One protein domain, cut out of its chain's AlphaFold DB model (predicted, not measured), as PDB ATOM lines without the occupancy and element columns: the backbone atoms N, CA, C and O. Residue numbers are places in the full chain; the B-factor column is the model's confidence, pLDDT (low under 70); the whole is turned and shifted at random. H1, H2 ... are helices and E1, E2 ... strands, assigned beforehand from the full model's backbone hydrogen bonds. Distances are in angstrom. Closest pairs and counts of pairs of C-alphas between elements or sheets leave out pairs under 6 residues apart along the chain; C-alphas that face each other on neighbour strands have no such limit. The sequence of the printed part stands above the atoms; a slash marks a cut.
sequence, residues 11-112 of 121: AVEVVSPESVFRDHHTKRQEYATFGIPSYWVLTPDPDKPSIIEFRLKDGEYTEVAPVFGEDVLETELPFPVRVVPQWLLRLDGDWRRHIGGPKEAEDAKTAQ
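Overview. This is residues 11 to 112 of the 121 residues of the protein "Uma2 domain-containing protein" of Nocardiopsis sp. JB363 (UniProt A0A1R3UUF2). A twisted sheet of four strands, E1 to E4, has the helix H1 over one face, slantwise to the strands; apart from H1, by the end of E4 and the start of E3, sits a small group made of the hairpin E5 and E6 with the short helices H2 and H3. From that group residues 104 to 112, with H4, stick out as a free tail that adds to the length. The printed part has 102 residues, with named elements in the order E1 H1 E2 E3 E4 E5 E6 H2 H3 H4, four helices and six strands, and its class is mixed, helices and strands. The larger sheet has the order E1 E2 E3 E4 and is mixed, while E5 and E6 are antiparallel. The whole is only just loose, close to compact, with a radius of gyration of the C-alphas of 15.5 A, and its outline is flat, spanning 52 by 32 by 17 A.

Arrangement. E1, residues 11 to 14, is an edge strand and the parallel neighbour of E2, residues 38 to 43, with N 13 and O 40 2.8 A apart. H1, residues 23 to 34, lies between them in the chain, and E1, H1 and E2 form a strand-helix-strand unit, two parallel neighbour strands joined through a helix, whose crossover is right-handed. E2 forms a hairpin with E3, residues 50 to 57, and N 41 and O 52 are 3.0 A apart. E3 forms a hairpin with E4, residues 60 to 68, the other edge strand, and N 62 and O 55 are 2.9 A apart. E2, E3 and E4 are a meander, each strand the antiparallel neighbour of the one before. The sheet is twisted, with C-alphas up to 4.4 A off its best plane. H1 is on one face of it, giving two layers, a helix layer and a sheet layer, at a height over the sheet of 8.4 A. H1 lies over E3 and is only just slantwise to the strands, at 31 degrees to E3 on the local plane. Its closest C-alphas to E4 are those of Ala 32 and Glu 60, 5.8 A apart. E5, residues 73 to 75, and E6, residues 81 to 83, form a hairpin, with N 73 and O 83 2.8 A apart. The closest C-alphas of E4 and E5 are those of Val 67 and Leu 73, 6.1 A apart. H2, residues 85 to 89, only grazes the larger sheet with residues 85 to 88; its closest C-alpha pair with E3 is Pro 85 and Ser 50, 5.6 A. H2 and H3, residues 95 to 98, only just touch, with 3 pairs of C-alphas within 8 A, the closest being those of Trp 87 and Trp 95, 5.8 A apart. Residues 99 to 100 pair antiparallel with residues 82 to 83 of E6. H4, residues 104 to 110, is apart from H3. In H1 every O i to N i+4 pair is within hydrogen-bond range; H2 has 0 of 1 and H4 0 of 3, beside 2 of 2 and 2 of 4 O i to N i+3 pairs, and H3 is too short for an i+4 pair.

Along the chain. E1 begins at C-alpha 11, (10.617, 28.970, 32.373). H1 is 16.4 A long, E2 16.7 A, E3 22.5 A and E4 23.8 A; E4 ends at C-alpha 68, (-7.129, 33.280, 26.614). H4 is 10.7 A long and ends at C-alpha 110, (-16.209, 37.646, 54.567).

Size, cuts and confidence. The C-alphas farthest apart, those of Arg 22 and Gln 112, are 54.1 A from each other. Without residues 104 to 112 the body spans 39 by 33 by 17 A. The printed part has no cut, and no link is long. The mean pLDDT of the printed part is 81.7; residues 17 to 25, 93, 98 and 100 to 112 are under 70, and H4 has a mean of 43.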
ATOM      1  N   ALA A  11      10.239  28.107  33.487       95.38
ATOM      2  CA  ALA A  11      10.617  28.970  32.373       95.38
ATOM      3  C   ALA A  11       9.360  29.611  31.773       95.38
ATOM      4  O   ALA A  11       8.359  28.932  31.566       95.38
ATOM      5  N   VAL A  12       9.412  30.909  31.475       94.25
ATOM      6  CA  VAL A  12       8.337  31.621  30.773       94.25
ATOM      7  C   VAL A  12       8.914  32.188  29.487       94.25
ATOM      8  O   VAL A  12       9.844  32.992  29.524       94.25
ATOM      9  N   GLU A  13       8.372  31.765  28.353       92.94
ATOM     10  CA  GLU A  13       8.708  32.306  27.045       92.94
ATOM     11  C   GLU A  13       7.603  33.246  26.572       92.94
ATOM     12  O   GLU A  13       6.435  32.869  26.532       92.94
ATOM     13  N   VAL A  14       7.981  34.458  26.175       91.69
ATOM     14  CA  VAL A  14       7.080  35.404  25.513       91.69
ATOM     15  C   VAL A  14       7.332  35.326  24.014       91.69
ATOM     16  O   VAL A  14       8.427  35.645  23.550       91.69
ATOM     17  N   VAL A  15       6.328  34.877  23.264       87.62
ATOM     18  CA  VAL A  15       6.399  34.733  21.809       87.62
ATOM     19  C   VAL A  15       6.439  36.107  21.155       87.62
ATOM     20  O   VAL A  15       5.618  36.968  21.471       87.62
ATOM     21  N   SER A  16       7.356  36.303  20.206       79.88
ATOM     22  CA  SER A  16       7.300  37.444  19.297       79.88
ATOM     23  C   SER A  16       6.671  37.028  17.959       79.88
ATOM     24  O   SER A  16       6.812  35.875  17.541       79.88
ATOM     25  N   PRO A  17       6.004  37.947  17.238       68.62
ATOM     26  CA  PRO A  17       5.402  37.657  15.932       68.62
ATOM     27  C   PRO A  17       6.379  37.097  14.881       68.62
ATOM     28  O   PRO A  17       5.956  36.471  13.914       68.62
ATOM     29  N   GLU A  18       7.686  37.302  15.060       66.06
ATOM     30  CA  GLU A  18       8.733  36.916  14.107       66.06
ATOM     31  C   GLU A  18       9.316  35.506  14.366       66.06
ATOM     32  O   GLU A  18       9.992  34.960  13.495       66.06
ATOM     33  N   SER A  19       9.043  34.876  15.522       60.41
ATOM     34  CA  SER A  19       9.673  33.606  15.953       60.41
ATOM     35  C   SER A  19       8.754  32.368  15.924       60.41
ATOM     36  O   SER A  19       9.153  31.278  16.337       60.41
ATOM     37  N   VAL A  20       7.526  32.503  15.414       58.50
ATOM     38  CA  VAL A  20       6.349  31.707  15.834       58.50
ATOM     39  C   VAL A  20       6.376  30.203  15.506       58.50
ATOM     40  O   VAL A  20       5.669  29.446  16.161       58.50
ATOM     41  N   PHE A  21       7.157  29.707  14.537       52.34
ATOM     42  CA  PHE A  21       7.002  28.298  14.108       52.34
ATOM     43  C   PHE A  21       8.210  27.378  14.292       52.34
ATOM     44  O   PHE A  21       8.031  26.221  14.665       52.34
ATOM     45  N   ARG A  22       9.441  27.842  14.044       52.47
ATOM     46  CA  ARG A  22      10.628  26.961  14.109       52.47
ATOM     47  C   ARG A  22      11.301  26.941  15.482       52.47
ATOM     48  O   ARG A  22      11.987  25.978  15.817       52.47
ATOM     49  N   ASP A  23      11.097  27.997  16.260       60.72
ATOM     50  CA  ASP A  23      11.827  28.244  17.501       60.72
ATOM     51  C   ASP A  23      11.199  27.503  18.696       60.72
ATOM     52  O   ASP A  23      11.896  26.839  19.461       60.72
ATOM     53  N   HIS A  24       9.864  27.478  18.791       64.94
ATOM     54  CA  HIS A  24       9.174  26.875  19.941       64.94
ATOM     55  C   HIS A  24       9.338  25.360  20.059       64.94
ATOM     56  O   HIS A  24       9.440  24.847  21.172       64.94
ATOM     57  N   HIS A  25       9.371  24.621  18.944       68.56
ATOM     58  CA  HIS A  25       9.553  23.168  19.014       68.56
ATOM     59  C   HIS A  25      10.951  22.805  19.531       68.56
ATOM     60  O   HIS A  25      11.086  21.937  20.391       68.56
ATOM     61  N   THR A  26      11.967  23.529  19.053       77.75
ATOM     62  CA  THR A  26      13.369  23.332  19.442       77.75
ATOM     63  C   THR A  26      13.563  23.664  20.923       77.75
ATOM     64  O   THR A  26      14.012  22.813  21.688       77.75
ATOM     65  N   LYS A  27      13.104  24.842  21.367       81.19
ATOM     66  CA  LYS A  27      13.198  25.267  22.773       81.19
ATOM     67  C   LYS A  27      12.453  24.342  23.730       81.19
ATOM     68  O   LYS A  27      12.963  24.024  24.798       81.19
ATOM     69  N   ARG A  28      11.267  23.859  23.343       87.44
ATOM     70  CA  ARG A  28      10.491  22.918  24.162       87.44
ATOM     71  C   ARG A  28      11.272  21.627  24.425       87.44
ATOM     72  O   ARG A  28      11.296  21.157  25.558       87.44
ATOM     73  N   GLN A  29      11.919  21.065  23.404       90.62
ATOM     74  CA  GLN A  29      12.753  19.868  23.563       90.62
ATOM     75  C   GLN A  29      14.008  20.148  24.396       90.62
ATOM     76  O   GLN A  29      14.366  19.343  25.256       90.62
ATOM     77  N   GLU A  30      14.656  21.296  24.187       92.25
ATOM     78  CA  GLU A  30      15.825  21.714  24.966       92.25
ATOM     79  C   GLU A  30      15.493  21.886  26.454       92.25
ATOM     80  O   GLU A  30      16.214  21.376  27.312       92.25
ATOM     81  N   TYR A  31      14.373  22.536  26.780       94.56
ATOM     82  CA  TYR A  31      13.927  22.739  28.162       94.56
ATOM     83  C   TYR A  31      13.508  21.434  28.841       94.56
ATOM     84  O   TYR A  31      13.832  21.229  30.014       94.56
ATOM     85  N   ALA A  32      12.869  20.523  28.101       95.31
ATOM     86  CA  ALA A  32      12.539  19.191  28.601       95.31
ATOM     87  C   ALA A  32      13.809  18.383  28.900       95.31
ATOM     88  O   ALA A  32      13.943  17.818  29.983       95.31
ATOM     89  N   THR A  33      14.779  18.412  27.980       95.00
ATOM     90  CA  THR A  33      16.084  17.752  28.143       95.00
ATOM     91  C   THR A  33      16.865  18.332  29.320       95.00
ATOM     92  O   THR A  33      17.511  17.592  30.060       95.00
ATOM     93  N   PHE A  34      16.796  19.651  29.527       95.31
ATOM     94  CA  PHE A  34      17.429  20.308  30.669       95.31
ATOM     95  C   PHE A  34      16.715  20.020  32.002       95.31
ATOM     96  O   PHE A  34      17.314  20.188  33.062       95.31
ATOM     97  N   GLY A  35      15.466  19.543  31.963       96.25
ATOM     98  CA  GLY A  35      14.715  19.107  33.139       96.25
ATOM     99  C   GLY A  35      13.897  20.207  33.813       96.25
ATOM    100  O   GLY A  35      13.670  20.136  35.020       96.25
ATOM    101  N   ILE A  36      13.469  21.235  33.075       97.19
ATOM    102  CA  ILE A  36      12.636  22.314  33.624       97.19
ATOM    103  C   ILE A  36      11.209  21.783  33.856       97.19
ATOM    104  O   ILE A  36      10.530  21.451  32.882       97.19
ATOM    105  N   PRO A  37      10.705  21.713  35.104       96.94
ATOM    106  CA  PRO A  37       9.449  21.027  35.386       96.94
ATOM    107  C   PRO A  37       8.210  21.789  34.902       96.94
ATOM    108  O   PRO A  37       7.239  21.154  34.493       96.94
ATOM    109  N   SER A  38       8.243  23.126  34.906       97.00
ATOM    110  CA  SER A  38       7.131  23.972  34.451       97.00
ATOM    111  C   SER A  38       7.594  24.911  33.343       97.00
ATOM    112  O   SER A  38       8.623  25.573  33.472       97.00
ATOM    113  N   TYR A  39       6.836  24.996  32.256       96.19
ATOM    114  CA  TYR A  39       7.174  25.848  31.121       96.19
ATOM    115  C   TYR A  39       5.925  26.525  30.576       96.19
ATOM    116  O   TYR A  39       4.954  25.854  30.246       96.19
ATOM    117  N   TRP A  40       5.927  27.854  30.506       95.62
ATOM    118  CA  TRP A  40       4.801  28.624  29.987       95.62
ATOM    119  C   TRP A  40       5.172  29.312  28.683       95.62
ATOM    120  O   TRP A  40       6.247  29.899  28.567       95.62
ATOM    121  N   VAL A  41       4.243  29.285  27.732       93.75
ATOM    122  CA  VAL A  41       4.328  30.055  26.491       93.75
ATOM    123  C   VAL A  41       3.259  31.134  26.527       93.75
ATOM    124  O   VAL A  41       2.070  30.831  26.595       93.75
ATOM    125  N   LEU A  42       3.687  32.391  26.489       93.25
ATOM    126  CA  LEU A  42       2.827  33.563  26.481       93.25
ATOM    127  C   LEU A  42       2.813  34.168  25.083       93.25
ATOM    128  O   LEU A  42       3.852  34.570  24.565       93.25
ATOM    129  N   THR A  43       1.628  34.289  24.495       92.19
ATOM    130  CA  THR A  43       1.427  34.966  23.212       92.19
ATOM    131  C   THR A  43       0.769  36.321  23.472       92.19
ATOM    132  O   THR A  43      -0.405  36.357  23.846       92.19
ATOM    133  N   PRO A  44       1.493  37.442  23.302       91.00
ATOM    134  CA  PRO A  44       0.974  38.783  23.544       91.00
ATOM    135  C   PRO A  44       0.227  39.323  22.312       91.00
ATOM    136  O   PRO A  44       0.510  40.422  21.836       91.00
ATOM    137  N   ASP A  45      -0.692  38.532  21.760       89.44
ATOM    138  CA  ASP A  45      -1.559  38.967  20.664       89.44
ATOM    139  C   ASP A  45      -2.552  40.025  21.199       89.44
ATOM    140  O   ASP A  45      -3.221  39.757  22.201       89.44
ATOM    141  N   PRO A  46      -2.642  41.228  20.597       87.00
ATOM    142  CA  PRO A  46      -3.540  42.283  21.072       87.00
ATOM    143  C   PRO A  46      -5.026  41.907  21.054       87.00
ATOM    144  O   PRO A  46      -5.778  42.400  21.897       87.00
ATOM    145  N   ASP A  47      -5.439  41.051  20.117       89.75
ATOM    146  CA  ASP A  47      -6.824  40.619  19.935       89.75
ATOM    147  C   ASP A  47      -7.130  39.354  20.745       89.75
ATOM    148  O   ASP A  47      -8.263  39.145  21.187       89.75
ATOM    149  N   LYS A  48      -6.126  38.492  20.948       90.50
ATOM    150  CA  LYS A  48      -6.292  37.218  21.656       90.50
ATOM    151  C   LYS A  48      -5.060  36.832  22.490       90.50
ATOM    152  O   LYS A  48      -4.396  35.843  22.168       90.50
ATOM    153  N   PRO A  49      -4.762  37.551  23.587       92.44
ATOM    154  CA  PRO A  49      -3.628  37.212  24.436       92.44
ATOM    155  C   PRO A  49      -3.826  35.829  25.047       92.44
ATOM    156  O   PRO A  49      -4.939  35.488  25.450       92.44
ATOM    157  N   SER A  50      -2.761  35.036  25.139       94.38
ATOM    158  CA  SER A  50      -2.866  33.676  25.665       94.38
ATOM    159  C   SER A  50      -1.667  33.239  26.480       94.38
ATOM    160  O   SER A  50      -0.544  33.687  26.249       94.38
ATOM    161  N   ILE A  51      -1.907  32.297  27.389       95.31
ATOM    162  CA  ILE A  51      -0.868  31.552  28.097       95.31
ATOM    163  C   ILE A  51      -1.154  30.064  27.924       95.31
ATOM    164  O   ILE A  51      -2.293  29.628  28.074       95.31
ATOM    165  N   ILE A  52      -0.119  29.288  27.621       95.38
ATOM    166  CA  ILE A  52      -0.175  27.827  27.588       95.38
ATOM    167  C   ILE A  52       0.780  27.291  28.648       95.38
ATOM    168  O   ILE A  52       1.978  27.580  28.597       95.38
ATOM    169  N   GLU A  53       0.258  26.514  29.596       95.94
ATOM    170  CA  GLU A  53       1.062  25.808  30.595       95.94
ATOM    171  C   GLU A  53       1.472  24.423  30.074       95.94
ATOM    172  O   GLU A  53       0.631  23.598  29.709       95.94
ATOM    173  N   PHE A  54       2.773  24.147  30.113       96.25
ATOM    174  CA  PHE A  54       3.363  22.832  29.911       96.25
ATOM    175  C   PHE A  54       3.975  22.310  31.210       96.25
ATOM    176  O   PHE A  54       4.677  23.033  31.925       96.25
ATOM    177  N   ARG A  55       3.763  21.020  31.481       96.75
ATOM    178  CA  ARG A  55       4.351  20.301  32.618       96.75
ATOM    179  C   ARG A  55       5.225  19.163  32.126       96.75
ATOM    180  O   ARG A  55       4.800  18.388  31.269       96.75
ATOM    181  N   LEU A  56       6.444  19.077  32.648       97.50
ATOM    182  CA  LEU A  56       7.365  18.000  32.308       97.50
ATOM    183  C   LEU A  56       6.910  16.711  32.992       97.50
ATOM    184  O   LEU A  56       6.783  16.654  34.215       97.50
ATOM    185  N   LYS A  57       6.689  15.668  32.200       95.12
ATOM    186  CA  LYS A  57       6.327  14.336  32.665       95.12
ATOM    187  C   LYS A  57       7.072  13.306  31.826       95.12
ATOM    188  O   LYS A  57       7.025  13.358  30.605       95.12
ATOM    189  N   ASP A  58       7.778  12.393  32.487       94.06
ATOM    190  CA  ASP A  58       8.507  11.298  31.832       94.06
ATOM    191  C   ASP A  58       9.473  11.762  30.714       94.06
ATOM    192  O   ASP A  58       9.701  11.060  29.736       94.06
ATOM    193  N   GLY A  59      10.063  12.957  30.873       93.19
ATOM    194  CA  GLY A  59      11.013  13.543  29.919       93.19
ATOM    195  C   GLY A  59      10.383  14.354  28.782       93.19
ATOM    196  O   GLY A  59      11.116  14.917  27.975       93.19
ATOM    197  N   GLU A  60       9.054  14.475  28.739       94.31
ATOM    198  CA  GLU A  60       8.336  15.233  27.713       94.31
ATOM    199  C   GLU A  60       7.332  16.219  28.317       94.31
ATOM    200  O   GLU A  60       6.800  16.034  29.411       94.31
ATOM    201  N   TYR A  61       7.060  17.308  27.601       95.62
ATOM    202  CA  TYR A  61       6.069  18.284  28.038       95.62
ATOM    203  C   TYR A  61       4.653  17.856  27.666       95.62
ATOM    204  O   TYR A  61       4.335  17.684  26.492       95.62
ATOM    205  N   THR A  62       3.784  17.786  28.671       94.75
ATOM    206  CA  THR A  62       2.334  17.676  28.501       94.75
ATOM    207  C   THR A  62       1.705  19.061  28.617       94.75
ATOM    208  O   THR A  62       1.983  19.788  29.570       94.75
ATOM    209  N   GLU A  63       0.864  19.428  27.654       94.69
ATOM    210  CA  GLU A  63       0.044  20.642  27.723       94.69
ATOM    211  C   GLU A  63      -1.080  20.454  28.749       94.69
ATOM    212  O   GLU A  63      -1.754  19.424  28.735       94.69
ATOM    213  N   VAL A  64      -1.271  21.420  29.649       92.38
ATOM    214  CA  VAL A  64      -2.355  21.375  30.646       92.38
ATOM    215  C   VAL A  64      -3.648  21.887  30.023       92.38
ATOM    216  O   VAL A  64      -4.584  21.118  29.819       92.38
ATOM    217  N   ALA A  65      -3.687  23.180  29.707       85.19
ATOM    218  CA  ALA A  65      -4.719  23.827  28.910       85.19
ATOM    219  C   ALA A  65      -4.243  25.240  28.524       85.19
ATOM    220  O   ALA A  65      -3.574  25.896  29.330       85.19
ATOM    221  N   PRO A  66      -4.590  25.734  27.327       91.69
ATOM    222  CA  PRO A  66      -4.401  27.132  26.983       91.69
ATOM    223  C   PRO A  66      -5.514  27.999  27.593       91.69
ATOM    224  O   PRO A  66      -6.684  27.616  27.598       91.69
ATOM    225  N   VAL A  67      -5.150  29.190  28.058       94.81
ATOM    226  CA  VAL A  67      -6.061  30.208  28.607       94.81
ATOM    227  C   VAL A  67      -5.921  31.494  27.810       94.81
ATOM    228  O   VAL A  67      -4.815  31.847  27.391       94.81
ATOM    229  N   PHE A  68      -7.038  32.182  27.574       94.56
ATOM    230  CA  PHE A  68      -7.129  33.280  26.614       94.56
ATOM    231  C   PHE A  68      -7.813  34.505  27.212       94.56
ATOM    232  O   PHE A  68      -8.708  34.377  28.039       94.56
ATOM    233  N   GLY A  69      -7.453  35.695  26.730       92.25
ATOM    234  CA  GLY A  69      -8.179  36.923  27.044       92.25
ATOM    235  C   GLY A  69      -8.318  37.137  28.550       92.25
ATOM    236  O   GLY A  69      -7.320  37.238  29.267       92.25
ATOM    237  N   GLU A  70      -9.564  37.220  29.010       91.00
ATOM    238  CA  GLU A  70      -9.923  37.472  30.409       91.00
ATOM    239  C   GLU A  70     -10.059  36.198  31.263       91.00
ATOM    240  O   GLU A  70     -10.314  36.298  32.464       91.00
ATOM    241  N   ASP A  71      -9.845  35.014  30.682       90.88
ATOM    242  CA  ASP A  71      -9.877  33.758  31.427       90.88
ATOM    243  C   ASP A  71      -8.715  33.683  32.428       90.88
ATOM    244  O   ASP A  71      -7.586  34.108  32.161       90.88
ATOM    245  N   VAL A  72      -8.988  33.117  33.604       89.94
ATOM    246  CA  VAL A  72      -7.999  32.984  34.677       89.94
ATOM    247  C   VAL A  72      -7.171  31.721  34.455       89.94
ATOM    248  O   VAL A  72      -7.695  30.611  34.518       89.94
ATOM    249  N   LEU A  73      -5.861  31.885  34.261       92.12
ATOM    250  CA  LEU A  73      -4.891  30.832  34.543       92.12
ATOM    251  C   LEU A  73      -4.785  30.692  36.058       92.12
ATOM    252  O   LEU A  73      -4.372  31.639  36.722       92.12
ATOM    253  N   GLU A  74      -5.107  29.522  36.591       92.50
ATOM    254  CA  GLU A  74      -4.896  29.172  37.995       92.50
ATOM    255  C   GLU A  74      -4.109  27.865  38.057       92.50
ATOM    256  O   GLU A  74      -4.526  26.848  37.499       92.50
ATOM    257  N   THR A  75      -2.935  27.904  38.683       92.00
ATOM    258  CA  THR A  75      -2.050  26.741  38.797       92.00
ATOM    259  C   THR A  75      -1.328  26.736  40.133       92.00
ATOM    260  O   THR A  75      -0.918  27.776  40.641       92.00
ATOM    261  N   GLU A  76      -1.163  25.539  40.688       91.38
ATOM    262  CA  GLU A  76      -0.454  25.292  41.946       91.38
ATOM    263  C   GLU A  76       1.044  25.025  41.729       91.38
ATOM    264  O   GLU A  76       1.809  24.935  42.690       91.38
ATOM    265  N   LEU A  77       1.473  24.865  40.471       91.31
ATOM    266  CA  LEU A  77       2.835  24.478  40.116       91.31
ATOM    267  C   LEU A  77       3.549  25.559  39.286       91.31
ATOM    268  O   LEU A  77       2.959  26.137  38.376       91.31
ATOM    269  N   PRO A  78       4.846  25.804  39.554       93.69
ATOM    270  CA  PRO A  78       5.623  25.250  40.671       93.69
ATOM    271  C   PRO A  78       5.307  25.920  42.020       93.69
ATOM    272  O   PRO A  78       5.821  25.499  43.053       93.69
ATOM    273  N   PHE A  79       4.491  26.969  42.001       92.50
ATOM    274  CA  PHE A  79       3.915  27.621  43.166       92.50
ATOM    275  C   PHE A  79       2.532  28.164  42.783       92.50
ATOM    276  O   PHE A  79       2.279  28.364  41.591       92.50
ATOM    277  N   PRO A  80       1.655  28.434  43.763       91.56
ATOM    278  CA  PRO A  80       0.316  28.932  43.491       91.56
ATOM    279  C   PRO A  80       0.338  30.300  42.797       91.56
ATOM    280  O   PRO A  80       0.876  31.276  43.329       91.56
ATOM    281  N   VAL A  81      -0.257  30.380  41.607       89.88
ATOM    282  CA  VAL A  81      -0.352  31.595  40.788       89.88
ATOM    283  C   VAL A  81      -1.723  31.676  40.133       89.88
ATOM    284  O   VAL A  81      -2.189  30.707  39.536       89.88
ATOM    285  N   ARG A  82      -2.326  32.869  40.175       90.06
ATOM    286  CA  ARG A  82      -3.479  33.244  39.353       90.06
ATOM    287  C   ARG A  82      -3.115  34.436  38.480       90.06
ATOM    288  O   ARG A  82      -2.647  35.461  38.979       90.06
ATOM    289  N   VAL A  83      -3.286  34.286  37.172       89.88
ATOM    290  CA  VAL A  83      -2.943  35.294  36.162       89.88
ATOM    291  C   VAL A  83      -4.025  35.314  35.101       89.88
ATOM    292  O   VAL A  83      -4.475  34.272  34.644       89.88
ATOM    293  N   VAL A  84      -4.406  36.504  34.658       90.94
ATOM    294  CA  VAL A  84      -5.306  36.673  33.517       90.94
ATOM    295  C   VAL A  84      -4.509  37.278  32.349       90.94
ATOM    296  O   VAL A  84      -3.981  38.385  32.511       90.94
ATOM    297  N   PRO A  85      -4.401  36.604  31.182       91.81
ATOM    298  CA  PRO A  85      -3.553  37.039  30.067       91.81
ATOM    299  C   PRO A  85      -3.791  38.488  29.623       91.81
ATOM    300  O   PRO A  85      -2.835  39.223  29.376       91.81
ATOM    301  N   GLN A  86      -5.054  38.931  29.582       90.44
ATOM    302  CA  GLN A  86      -5.446  40.279  29.160       90.44
ATOM    303  C   GLN A  86      -4.731  41.396  29.930       90.44
ATOM    304  O   GLN A  86      -4.431  42.447  29.353       90.44
ATOM    305  N   TRP A  87      -4.449  41.183  31.217       89.06
ATOM    306  CA  TRP A  87      -3.854  42.201  32.084       89.06
ATOM    307  C   TRP A  87      -2.343  42.322  31.920       89.06
ATOM    308  O   TRP A  87      -1.788  43.366  32.249       89.06
ATOM    309  N   LEU A  88      -1.683  41.319  31.337       87.56
ATOM    310  CA  LEU A  88      -0.252  41.383  31.024       87.56
ATOM    311  C   LEU A  88       0.058  42.372  29.890       87.56
ATOM    312  O   LEU A  88       1.200  42.795  29.743       87.56
ATOM    313  N   LEU A  89      -0.956  42.756  29.108       87.56
ATOM    314  CA  LEU A  89      -0.835  43.727  28.018       87.56
ATOM    315  C   LEU A  89      -1.191  45.163  28.427       87.56
ATOM    316  O   LEU A  89      -1.046  46.081  27.620       87.56
ATOM    317  N   ARG A  90      -1.702  45.380  29.645       82.31
ATOM    318  CA  ARG A  90      -2.115  46.708  30.114       82.31
ATOM    319  C   ARG A  90      -0.945  47.394  30.810       82.31
ATOM    320  O   ARG A  90      -0.403  46.891  31.789       82.31
ATOM    321  N   LEU A  91      -0.557  48.553  30.283       73.31
ATOM    322  CA  LEU A  91       0.448  49.431  30.899       73.31
ATOM    323  C   LEU A  91      -0.201  50.481  31.816       73.31
ATOM    324  O   LEU A  91       0.490  51.160  32.575       73.31
ATOM    325  N   ASP A  92      -1.525  50.602  31.749       75.94
ATOM    326  CA  ASP A  92      -2.386  51.460  32.545       75.94
ATOM    327  C   ASP A  92      -3.184  50.654  33.590       75.94
ATOM    328  O   ASP A  92      -3.517  49.486  33.396       75.94
ATOM    329  N   GLY A  93      -3.503  51.286  34.723       65.06
ATOM    330  CA  GLY A  93      -4.317  50.679  35.782       65.06
ATOM    331  C   GLY A  93      -3.561  49.780  36.771       65.06
ATOM    332  O   GLY A  93      -2.331  49.760  36.837       65.06
ATOM    333  N   ASP A  94      -4.324  49.067  37.606       73.50
ATOM    334  CA  ASP A  94      -3.813  48.246  38.714       73.50
ATOM    335  C   ASP A  94      -3.602  46.785  38.290       73.50
ATOM    336  O   ASP A  94      -4.210  45.862  38.831       73.50
ATOM    337  N   TRP A  95      -2.735  46.567  37.293       73.31
ATOM    338  CA  TRP A  95      -2.412  45.229  36.769       73.31
ATOM    339  C   TRP A  95      -1.995  44.242  37.871       73.31
ATOM    340  O   TRP A  95      -2.239  43.043  37.759       73.31
ATOM    341  N   ARG A  96      -1.417  44.742  38.972       71.19
ATOM    342  CA  ARG A  96      -1.014  43.933  40.129       71.19
ATOM    343  C   ARG A  96      -2.191  43.256  40.823       71.19
ATOM    344  O   ARG A  96      -2.020  42.144  41.297       71.19
ATOM    345  N   ARG A  97      -3.381  43.867  40.864       70.50
ATOM    346  CA  ARG A  97      -4.585  43.214  41.417       70.50
ATOM    347  C   ARG A  97      -5.045  42.011  40.600       70.50
ATOM    348  O   ARG A  97      -5.786  41.178  41.113       70.50
ATOM    349  N   HIS A  98      -4.599  41.919  39.353       68.50
ATOM    350  CA  HIS A  98      -4.956  40.851  38.426       68.50
ATOM    351  C   HIS A  98      -3.874  39.759  38.325       68.50
ATOM    352  O   HIS A  98      -3.996  38.851  37.504       68.50
ATOM    353  N   ILE A  99      -2.830  39.835  39.165       70.12
ATOM    354  CA  ILE A  99      -1.729  38.869  39.244       70.12
ATOM    355  C   ILE A  99      -1.483  38.503  40.717       70.12
ATOM    356  O   ILE A  99      -1.045  39.346  41.496       70.12
ATOM    357  N   GLY A 100      -1.719  37.250  41.114       61.81
ATOM    358  CA  GLY A 100      -1.440  36.789  42.484       61.81
ATOM    359  C   GLY A 100      -1.912  35.362  42.779       61.81
ATOM    360  O   GLY A 100      -2.831  34.881  42.136       61.81
ATOM    361  N   GLY A 101      -1.271  34.669  43.728       55.41
ATOM    362  CA  GLY A 101      -1.677  33.341  44.229       55.41
ATOM    363  C   GLY A 101      -3.000  33.362  45.024       55.41
ATOM    364  O   GLY A 101      -3.716  34.362  44.960       55.41
ATOM    365  N   PRO A 102      -3.373  32.274  45.730       45.91
ATOM    366  CA  PRO A 102      -4.734  32.027  46.198       45.91
ATOM    367  C   PRO A 102      -5.324  33.181  47.013       45.91
ATOM    368  O   PRO A 102      -4.627  33.949  47.674       45.91
ATOM    369  N   LYS A 103      -6.651  33.283  46.911       49.50
ATOM    370  CA  LYS A 103      -7.552  34.337  47.396       49.50
ATOM    371  C   LYS A 103      -7.569  34.465  48.930       49.50
ATOM    372  O   LYS A 103      -8.612  34.386  49.555       49.50
ATOM    373  N   GLU A 104      -6.444  34.748  49.577       47.75
ATOM    374  CA  GLU A 104      -6.458  35.112  51.004       47.75
ATOM    375  C   GLU A 104      -6.980  36.549  51.233       47.75
ATOM    376  O   GLU A 104      -7.334  36.916  52.351       47.75
ATOM    377  N   ALA A 105      -7.114  37.369  50.180       43.97
ATOM    378  CA  ALA A 105      -7.520  38.776  50.291       43.97
ATOM    379  C   ALA A 105      -9.039  39.049  50.193       43.97
ATOM    380  O   ALA A 105      -9.479  40.118  50.615       43.97
ATOM    381  N   GLU A 106      -9.855  38.131  49.664       44.59
ATOM    382  CA  GLU A 106     -11.320  38.323  49.601       44.59
ATOM    383  C   GLU A 106     -12.072  37.542  50.693       44.59
ATOM    384  O   GLU A 106     -13.091  38.025  51.191       44.59
ATOM    385  N   ASP A 107     -11.542  36.409  51.160       40.84
ATOM    386  CA  ASP A 107     -12.201  35.610  52.204       40.84
ATOM    387  C   ASP A 107     -11.950  36.174  53.617       40.84
ATOM    388  O   ASP A 107     -12.813  36.076  54.493       40.84
ATOM    389  N   ALA A 108     -10.854  36.918  53.818       44.56
ATOM    390  CA  ALA A 108     -10.604  37.670  55.052       44.56
ATOM    391  C   ALA A 108     -11.590  38.839  55.276       44.56
ATOM    392  O   ALA A 108     -11.707  39.330  56.399       44.56
ATOM    393  N   LYS A 109     -12.327  39.271  54.237       38.97
ATOM    394  CA  LYS A 109     -13.391  40.283  54.363       38.97
ATOM    395  C   LYS A 109     -14.779  39.670  54.588       38.97
ATOM    396  O   LYS A 109     -15.641  40.341  55.141       38.97
ATOM    397  N   THR A 110     -14.978  38.395  54.243       40.09
ATOM    398  CA  THR A 110     -16.209  37.646  54.567       40.09
ATOM    399  C   THR A 110     -16.211  37.156  56.022       40.09
ATOM    400  O   THR A 110     -17.264  37.083  56.652       40.09
ATOM    401  N   ALA A 111     -15.040  36.890  56.608       44.94
ATOM    402  CA  ALA A 111     -14.939  36.340  57.962       44.94
ATOM    403  C   ALA A 111     -15.077  37.365  59.115       44.94
ATOM    404  O   ALA A 111     -15.158  36.948  60.265       44.94
ATOM    405  N   GLN A 112     -15.125  38.681  58.854       46.03
ATOM    406  CA  GLN A 112     -15.275  39.704  59.913       46.03
ATOM    407  C   GLN A 112     -16.705  40.248  60.094       46.03
ATOM    408  O   GLN A 112     -16.917  41.077  60.975       46.03
TER     409      GLN A 112